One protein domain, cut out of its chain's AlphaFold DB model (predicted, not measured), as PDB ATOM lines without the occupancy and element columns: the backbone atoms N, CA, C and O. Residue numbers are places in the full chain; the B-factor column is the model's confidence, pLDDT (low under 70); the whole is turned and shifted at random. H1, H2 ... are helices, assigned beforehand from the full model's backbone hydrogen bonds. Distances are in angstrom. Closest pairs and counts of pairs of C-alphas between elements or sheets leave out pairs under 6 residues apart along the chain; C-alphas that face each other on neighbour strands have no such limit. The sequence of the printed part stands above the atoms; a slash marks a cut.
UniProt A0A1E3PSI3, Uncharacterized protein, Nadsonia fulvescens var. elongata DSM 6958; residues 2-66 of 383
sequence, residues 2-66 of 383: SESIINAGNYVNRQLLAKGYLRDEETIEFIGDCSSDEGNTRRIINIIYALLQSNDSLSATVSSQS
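What this domain is: This is residues 2 to 66 of the 383 residues of an uncharacterized protein of Nadsonia fulvescens var. elongata DSM 6958 (UniProt A0A1E3PSI3). Two helices, the shorter H1 and the much longer H2, are joined by a long link that folds back from the far end of H1 to where H2 starts; the last part of H2, residues 52 to 66, sticks out as a free arm. The printed part has 65 residues with two named helices, H1 then H2, and no named strand; its class is all helix. It is loose, with a radius of gyration of the C-alphas of 14.4 A, and elongated, spanning 44 by 23 by 21 A.

Where its parts are: Find C-alpha 2 at (13.711, -7.512, -43.279); from there H1, residues 2 to 18, runs 24.3 A to C-alpha 18. Then find C-alpha 38 at (31.151, -14.085, -30.648), where H2, residues 38 to 66, begins; it runs 41.5 A to C-alpha 66 at (21.132, -50.477, -48.005).

How they stand to each other: H1 and H2 are only just apart, their closest C-alphas 8.5 A from each other. In H1 and H2 every O i to N i+4 pair is within hydrogen-bond range.

The domain as a whole: The C-alphas farthest apart, those of Ser 36 and Ser 66, are 46.0 A apart. The printed part has no cut. Residues 19 to 37 form the long link. Look for pLDDT under 70 at residues 2, 25 and 31 to 36.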
ATOM      1  N   SER A   2      13.472  -7.145 -44.687       66.88
ATOM      2  CA  SER A   2      13.711  -7.512 -43.279       66.88
ATOM      3  C   SER A   2      12.678  -8.493 -42.707       66.88
ATOM      4  O   SER A   2      13.061  -9.501 -42.132       66.88
ATOM      5  N   GLU A   3      11.382  -8.271 -42.928       77.38
ATOM      6  CA  GLU A   3      10.309  -9.112 -42.361       77.38
ATOM      7  C   GLU A   3      10.337 -10.573 -42.850       77.38
ATOM      8  O   GLU A   3      10.101 -11.500 -42.079       77.38
ATOM      9  N   SER A   4      10.719 -10.799 -44.112       81.44
ATOM     10  CA  SER A   4      10.898 -12.151 -44.668       81.44
ATOM     11  C   SER A   4      12.072 -12.888 -44.007       81.44
ATOM     12  O   SER A   4      11.964 -14.070 -43.688       81.44
ATOM     13  N   ILE A   5      13.169 -12.176 -43.728       82.06
ATOM     14  CA  ILE A   5      14.353 -12.731 -43.053       82.06
ATOM     15  C   ILE A   5      14.042 -13.024 -41.579       82.06
ATOM     16  O   ILE A   5      14.414 -14.084 -41.083       82.06
ATOM     17  N   ILE A   6      13.299 -12.142 -40.900       81.75
ATOM     18  CA  ILE A   6      12.835 -12.360 -39.518       81.75
ATOM     19  C   ILE A   6      11.961 -13.616 -39.446       81.75
ATOM     20  O   ILE A   6      12.178 -14.486 -38.602       81.75
ATOM     21  N   ASN A   7      11.001 -13.757 -40.363       87.12
ATOM     22  CA  ASN A   7      10.122 -14.923 -40.410       87.12
ATOM     23  C   ASN A   7      10.883 -16.219 -40.733       87.12
ATOM     24  O   ASN A   7      10.625 -17.246 -40.102       87.12
ATOM     25  N   ALA A   8      11.849 -16.178 -41.656       86.38
ATOM     26  CA  ALA A   8      12.711 -17.318 -41.965       86.38
ATOM     27  C   ALA A   8      13.607 -17.708 -40.774       86.38
ATOM     28  O   ALA A   8      13.699 -18.889 -40.443       86.38
ATOM     29  N   GLY A   9      14.202 -16.734 -40.080       84.19
ATOM     30  CA  GLY A   9      15.004 -16.970 -38.876       84.19
ATOM     31  C   GLY A   9      14.185 -17.591 -37.741       84.19
ATOM     32  O   GLY A   9      14.597 -18.582 -37.141       84.19
ATOM     33  N   ASN A  10      12.967 -17.087 -37.513       86.12
ATOM     34  CA  ASN A  10      12.025 -17.658 -36.549       86.12
ATOM     35  C   ASN A  10      11.616 -19.093 -36.913       86.12
ATOM     36  O   ASN A  10      11.496 -19.945 -36.031       86.12
ATOM     37  N   TYR A  11      11.417 -19.386 -38.202       90.62
ATOM     38  CA  TYR A  11      11.131 -20.741 -38.673       90.62
ATOM     39  C   TYR A  11      12.304 -21.695 -38.416       90.62
ATOM     40  O   TYR A  11      12.100 -22.781 -37.872       90.62
ATOM     41  N   VAL A  12      13.532 -21.280 -38.744       88.31
ATOM     42  CA  VAL A  12      14.748 -22.070 -38.498       88.31
ATOM     43  C   VAL A  12      14.932 -22.336 -37.005       88.31
ATOM     44  O   VAL A  12      15.132 -23.485 -36.620       88.31
ATOM     45  N   ASN A  13      14.768 -21.326 -36.148       87.62
ATOM     46  CA  ASN A  13      14.859 -21.498 -34.695       87.62
ATOM     47  C   ASN A  13      13.823 -22.503 -34.165       87.62
ATOM     48  O   ASN A  13      14.174 -23.381 -33.379       87.62
ATOM     49  N   ARG A  14      12.571 -22.459 -34.646       88.88
ATOM     50  CA  ARG A  14      11.547 -23.460 -34.284       88.88
ATOM     51  C   ARG A  14      11.919 -24.872 -34.738       88.88
ATOM     52  O   ARG A  14      11.665 -25.823 -34.006       88.88
ATOM     53  N   GLN A  15      12.521 -25.021 -35.918       88.69
ATOM     54  CA  GLN A  15      12.970 -26.328 -36.408       88.69
ATOM     55  C   GLN A  15      14.147 -26.872 -35.595       88.69
ATOM     56  O   GLN A  15      14.154 -28.049 -35.242       88.69
ATOM     57  N   LEU A  16      15.120 -26.026 -35.255       87.12
ATOM     58  CA  LEU A  16      16.264 -26.413 -34.429       87.12
ATOM     59  C   LEU A  16      15.837 -26.794 -33.007       87.12
ATOM     60  O   LEU A  16      16.327 -27.795 -32.488       87.12
ATOM     61  N   LEU A  17      14.876 -26.067 -32.422       87.69
ATOM     62  CA  LEU A  17      14.238 -26.419 -31.148       87.69
ATOM     63  C   LEU A  17      13.518 -27.769 -31.231       87.69
ATOM     64  O   LEU A  17      13.794 -28.667 -30.441       87.69
ATOM     65  N   ALA A  18      12.655 -27.964 -32.235       86.38
ATOM     66  CA  ALA A  18      11.908 -29.212 -32.412       86.38
ATOM     67  C   ALA A  18      12.815 -30.436 -32.635       86.38
ATOM     68  O   ALA A  18      12.436 -31.564 -32.318       86.38
ATOM     69  N   LYS A  19      14.011 -30.223 -33.196       85.38
ATOM     70  CA  LYS A  19      15.035 -31.253 -33.400       85.38
ATOM     71  C   LYS A  19      16.017 -31.385 -32.227       85.38
ATOM     72  O   LYS A  19      16.857 -32.278 -32.268       85.38
ATOM     73  N   GLY A  20      15.895 -30.548 -31.195       84.69
ATOM     74  CA  GLY A  20      16.701 -30.600 -29.972       84.69
ATOM     75  C   GLY A  20      18.108 -30.003 -30.087       84.69
ATOM     76  O   GLY A  20      18.924 -30.211 -29.197       84.69
ATOM     77  N   TYR A  21      18.408 -29.264 -31.160       85.50
ATOM     78  CA  TYR A  21      19.696 -28.578 -31.341       85.50
ATOM     79  C   TYR A  21      19.772 -27.237 -30.598       85.50
ATOM     80  O   TYR A  21      20.848 -26.653 -30.478       85.50
ATOM     81  N   LEU A  22      18.631 -26.751 -30.114       83.50
ATOM     82  CA  LEU A  22      18.452 -25.483 -29.417       83.50
ATOM     83  C   LEU A  22      17.760 -25.745 -28.066       83.50
ATOM     84  O   LEU A  22      16.936 -26.653 -27.974       83.50
ATOM     85  N   ARG A  23      18.081 -24.964 -27.027       81.69
ATOM     86  CA  ARG A  23      17.384 -24.980 -25.724       81.69
ATOM     87  C   ARG A  23      16.287 -23.907 -25.714       81.69
ATOM     88  O   ARG A  23      16.460 -22.886 -26.374       81.69
ATOM     89  N   ASP A  24      15.195 -24.125 -24.977       71.56
ATOM     90  CA  ASP A  24      13.942 -23.341 -25.058       71.56
ATOM     91  C   ASP A  24      14.083 -21.816 -24.845       71.56
ATOM     92  O   ASP A  24      13.214 -21.058 -25.266       71.56
ATOM     93  N   GLU A  25      15.187 -21.343 -24.259       67.56
ATOM     94  CA  GLU A  25      15.434 -19.918 -23.959       67.56
ATOM     95  C   GLU A  25      16.398 -19.232 -24.939       67.56
ATOM     96  O   GLU A  25      16.779 -18.078 -24.776       67.56
ATOM     97  N   GLU A  26      16.850 -19.956 -25.950       71.06
ATOM     98  CA  GLU A  26      18.144 -19.695 -26.544       71.06
ATOM     99  C   GLU A  26      17.894 -19.561 -28.064       71.06
ATOM    100  O   GLU A  26      17.837 -20.554 -28.781       71.06
ATOM    101  N   THR A  27      17.749 -18.347 -28.615       79.12
ATOM    102  CA  THR A  27      17.463 -18.104 -30.056       79.12
ATOM    103  C   THR A  27      18.691 -17.659 -30.848       79.12
ATOM    104  O   THR A  27      19.578 -17.018 -30.297       79.12
ATOM    105  N   ILE A  28      18.770 -18.015 -32.134       80.44
ATOM    106  CA  ILE A  28      19.806 -17.494 -33.038       80.44
ATOM    107  C   ILE A  28      19.292 -16.199 -33.654       80.44
ATOM    108  O   ILE A  28      18.219 -16.185 -34.268       80.44
ATOM    109  N   GLU A  29      20.061 -15.128 -33.508       78.81
ATOM    110  CA  GLU A  29      19.782 -13.852 -34.157       78.81
ATOM    111  C   GLU A  29      20.459 -13.826 -35.529       78.81
ATOM    112  O   GLU A  29      21.673 -13.976 -35.644       78.81
ATOM    113  N   PHE A  30      19.668 -13.676 -36.592       75.69
ATOM    114  CA  PHE A  30      20.165 -13.638 -37.974       75.69
ATOM    115  C   PHE A  30      20.297 -12.206 -38.524       75.69
ATOM    116  O   PHE A  30      20.707 -12.026 -39.669       75.69
ATOM    117  N   ILE A  31      19.910 -11.189 -37.743       68.81
ATOM    118  CA  ILE A  31      19.862  -9.778 -38.149       68.81
ATOM    119  C   ILE A  31      20.578  -8.940 -37.083       68.81
ATOM    120  O   ILE A  31      20.064  -8.788 -35.983       68.81
ATOM    121  N   GLY A  32      21.744  -8.396 -37.430       63.62
ATOM    122  CA  GLY A  32      22.626  -7.609 -36.559       63.62
ATOM    123  C   GLY A  32      24.073  -7.687 -37.058       63.62
ATOM    124  O   GLY A  32      24.368  -8.522 -37.914       63.62
ATOM    125  N   ASP A  33      24.976  -6.833 -36.565       58.62
ATOM    126  CA  ASP A  33      26.409  -6.925 -36.886       58.62
ATOM    127  C   ASP A  33      26.988  -8.218 -36.279       58.62
ATOM    128  O   ASP A  33      27.507  -8.237 -35.163       58.62
ATOM    129  N   CYS A  34      26.914  -9.319 -37.039       56.25
ATOM    130  CA  CYS A  34      27.389 -10.659 -36.660       56.25
ATOM    131  C   CYS A  34      28.870 -10.697 -36.233       56.25
ATOM    132  O   CYS A  34      29.326 -11.685 -35.665       56.25
ATOM    133  N   SER A  35      29.623  -9.628 -36.511       56.31
ATOM    134  CA  SER A  35      31.025  -9.452 -36.139       56.31
ATOM    135  C   SER A  35      31.236  -9.114 -34.661       56.31
ATOM    136  O   SER A  35      32.356  -9.282 -34.185       56.31
ATOM    137  N   SER A  36      30.227  -8.599 -33.948       60.16
ATOM    138  CA  SER A  36      30.408  -8.138 -32.564       60.16
ATOM    139  C   SER A  36      30.010  -9.176 -31.514       60.16
ATOM    140  O   SER A  36      30.352  -9.003 -30.347       60.16
ATOM    141  N   ASP A  37      29.304 -10.242 -31.909       70.19
ATOM    142  CA  ASP A  37      28.671 -11.174 -30.977       70.19
ATOM    143  C   ASP A  37      29.235 -12.595 -31.142       70.19
ATOM    144  O   ASP A  37      28.676 -13.483 -31.801       70.19
ATOM    145  N   GLU A  38      30.423 -12.811 -30.568       75.56
ATOM    146  CA  GLU A  38      31.151 -14.085 -30.648       75.56
ATOM    147  C   GLU A  38      30.327 -15.275 -30.124       75.56
ATOM    148  O   GLU A  38      30.519 -16.409 -30.573       75.56
ATOM    149  N   GLY A  39      29.393 -15.033 -29.196       79.12
ATOM    150  CA  GLY A  39      28.513 -16.055 -28.629       79.12
ATOM    151  C   GLY A  39      27.554 -16.652 -29.661       79.12
ATOM    152  O   GLY A  39      27.464 -17.877 -29.780       79.12
ATOM    153  N   ASN A  40      26.899 -15.805 -30.461       82.69
ATOM    154  CA  ASN A  40      25.969 -16.234 -31.506       82.69
ATOM    155  C   ASN A  40      26.704 -16.997 -32.627       82.69
ATOM    156  O   ASN A  40      26.262 -18.060 -33.064       82.69
ATOM    157  N   THR A  41      27.899 -16.534 -33.007       82.12
ATOM    158  CA  THR A  41      28.733 -17.199 -34.023       82.12
ATOM    159  C   THR A  41      29.197 -18.589 -33.572       82.12
ATOM    160  O   THR A  41      29.049 -19.563 -34.311       82.12
ATOM    161  N   ARG A  42      29.691 -18.730 -32.333       84.06
ATOM    162  CA  ARG A  42      30.075 -20.041 -31.765       84.06
ATOM    163  C   ARG A  42      28.890 -21.004 -31.699       84.06
ATOM    164  O   ARG A  42      29.043 -22.198 -31.944       84.06
ATOM    165  N   ARG A  43      27.698 -20.489 -31.402       85.19
ATOM    166  CA  ARG A  43      26.466 -21.272 -31.322       85.19
ATOM    167  C   ARG A  43      26.009 -21.790 -32.680       85.19
ATOM    168  O   ARG A  43      25.728 -22.979 -32.805       85.19
ATOM    169  N   ILE A  44      26.022 -20.932 -33.700       86.44
ATOM    170  CA  ILE A  44      25.765 -21.324 -35.092       86.44
ATOM    171  C   ILE A  44      26.760 -22.407 -35.524       86.44
ATOM    172  O   ILE A  44      26.343 -23.434 -36.054       86.44
ATOM    173  N   ILE A  45      28.055 -22.234 -35.236       87.94
ATOM    174  CA  ILE A  45      29.093 -23.221 -35.572       87.94
ATOM    175  C   ILE A  45      28.831 -24.568 -34.882       87.94
ATOM    176  O   ILE A  45      28.878 -25.601 -35.545       87.94
ATOM    177  N   ASN A  46      28.502 -24.577 -33.587       88.56
ATOM    178  CA  ASN A  46      28.211 -25.812 -32.850       88.56
ATOM    179  C   ASN A  46      26.977 -26.544 -33.394       88.56
ATOM    180  O   ASN A  46      26.970 -27.770 -33.472       88.56
ATOM    181  N   ILE A  47      25.943 -25.803 -33.797       89.56
ATOM    182  CA  ILE A  47      24.729 -26.377 -34.387       89.56
ATOM    183  C   ILE A  47      25.020 -26.937 -35.776       89.56
ATOM    184  O   ILE A  47      24.600 -28.050 -36.076       89.56
ATOM    185  N   ILE A  48      25.767 -26.209 -36.608       91.25
ATOM    186  CA  ILE A  48      26.207 -26.702 -37.920       91.25
ATOM    187  C   ILE A  48      27.045 -27.970 -37.746       91.25
ATOM    188  O   ILE A  48      26.811 -28.946 -38.452       91.25
ATOM    189  N   TYR A  49      27.965 -27.989 -36.781       93.56
ATOM    190  CA  TYR A  49      28.765 -29.168 -36.465       93.56
ATOM    191  C   TYR A  49      27.888 -30.355 -36.041       93.56
ATOM    192  O   TYR A  49      28.029 -31.446 -36.589       93.56
ATOM    193  N   ALA A  50      26.931 -30.143 -35.132       90.88
ATOM    194  CA  ALA A  50      26.011 -31.185 -34.679       90.88
ATOM    195  C   ALA A  50      25.100 -31.702 -35.808       90.88
ATOM    196  O   ALA A  50      24.866 -32.906 -35.914       90.88
ATOM    197  N   LEU A  51      24.617 -30.812 -36.681       92.00
ATOM    198  CA  LEU A  51      23.822 -31.170 -37.856       92.00
ATOM    199  C   LEU A  51      24.642 -31.957 -38.878       92.00
ATOM    200  O   LEU A  51      24.143 -32.944 -39.411       92.00
ATOM    201  N   LEU A  52      25.888 -31.552 -39.130       94.62
ATOM    202  CA  LEU A  52      26.787 -32.254 -40.041       94.62
ATOM    203  C   LEU A  52      27.109 -33.651 -39.499       94.62
ATOM    204  O   LEU A  52      26.958 -34.632 -40.218       94.62
ATOM    205  N   GLN A  53      27.421 -33.759 -38.206       94.69
ATOM    206  CA  GLN A  53      27.677 -35.039 -37.551       94.69
ATOM    207  C   GLN A  53      26.439 -35.949 -37.554       94.69
ATOM    208  O   GLN A  53      26.549 -37.151 -37.805       94.69
ATOM    209  N   SER A  54      25.247 -35.392 -37.313       93.62
ATOM    210  CA  SER A  54      23.995 -36.144 -37.421       93.62
ATOM    211  C   SER A  54      23.746 -36.602 -38.858       93.62
ATOM    212  O   SER A  54      23.432 -37.772 -39.065       93.62
ATOM    213  N   ASN A  55      23.950 -35.737 -39.852       94.38
ATOM    214  CA  ASN A  55      23.802 -36.082 -41.262       94.38
ATOM    215  C   ASN A  55      24.783 -37.181 -41.698       94.38
ATOM    216  O   ASN A  55      24.374 -38.136 -42.355       94.38
ATOM    217  N   ASP A  56      26.043 -37.105 -41.271       95.81
ATOM    218  CA  ASP A  56      27.052 -38.130 -41.548       95.81
ATOM    219  C   ASP A  56      26.683 -39.465 -40.888       95.81
ATOM    220  O   ASP A  56      26.755 -40.520 -41.525       95.81
ATOM    221  N   SER A  57      26.194 -39.435 -39.641       95.31
ATOM    222  CA  SER A  57      25.701 -40.634 -38.954       95.31
ATOM    223  C   SER A  57      24.487 -41.246 -39.664       95.31
ATOM    224  O   SER A  57      24.431 -42.460 -39.863       95.31
ATOM    225  N   LEU A  58      23.548 -40.415 -40.128       96.00
ATOM    226  CA  LEU A  58      22.375 -40.860 -40.873       96.00
ATOM    227  C   LEU A  58      22.787 -41.456 -42.222       96.00
ATOM    228  O   LEU A  58      22.358 -42.562 -42.543       96.00
ATOM    229  N   SER A  59      23.680 -40.803 -42.963       96.56
ATOM    230  CA  SER A  59      24.243 -41.316 -44.217       96.56
ATOM    231  C   SER A  59      24.925 -42.677 -44.026       96.56
ATOM    232  O   SER A  59      24.692 -43.612 -44.803       96.56
ATOM    233  N   ALA A  60      25.689 -42.844 -42.941       96.00
ATOM    234  CA  ALA A  60      26.294 -44.122 -42.580       96.00
ATOM    235  C   ALA A  60      25.237 -45.199 -42.264       96.00
ATOM    236  O   ALA A  60      25.352 -46.327 -42.753       96.00
ATOM    237  N   THR A  61      24.177 -44.867 -41.514       96.62
ATOM    238  CA  THR A  61      23.087 -45.819 -41.215       96.62
ATOM    239  C   THR A  61      22.306 -46.224 -42.461       96.62
ATOM    240  O   THR A  61      22.071 -47.415 -42.657       96.62
ATOM    241  N   VAL A  62      21.972 -45.279 -43.344       97.25
ATOM    242  CA  VAL A  62      21.276 -45.549 -44.612       97.25
ATOM    243  C   VAL A  62      22.142 -46.422 -45.517       97.25
ATOM    244  O   VAL A  62      21.648 -47.392 -46.093       97.25
ATOM    245  N   SER A  63      23.445 -46.145 -45.595       96.31
ATOM    246  CA  SER A  63      24.397 -46.969 -46.350       96.31
ATOM    247  C   SER A  63      24.497 -48.389 -45.780       96.31
ATOM    248  O   SER A  63      24.491 -49.362 -46.535       96.31
ATOM    249  N   SER A  64      24.537 -48.534 -44.451       97.25
ATOM    250  CA  SER A  64      24.531 -49.838 -43.775       97.25
ATOM    251  C   SER A  64      23.238 -50.617 -44.030       97.25
ATOM    252  O   SER A  64      23.287 -51.798 -44.370       97.25
ATOM    253  N   GLN A  65      22.079 -49.967 -43.908       98.12
ATOM    254  CA  GLN A  65      20.777 -50.583 -44.179       98.12
ATOM    255  C   GLN A  65      20.649 -50.993 -45.647       98.12
ATOM    256  O   GLN A  65      20.197 -52.095 -45.938       98.12
ATOM    257  N   SER A  66      21.121 -50.157 -46.574       98.06
ATOM    258  CA  SER A  66      21.132 -50.477 -48.005       98.06
ATOM    259  C   SER A  66      21.980 -51.719 -48.295       98.06
ATOM    260  O   SER A  66      21.564 -52.581 -49.065       98.06
TER     261      SER A  66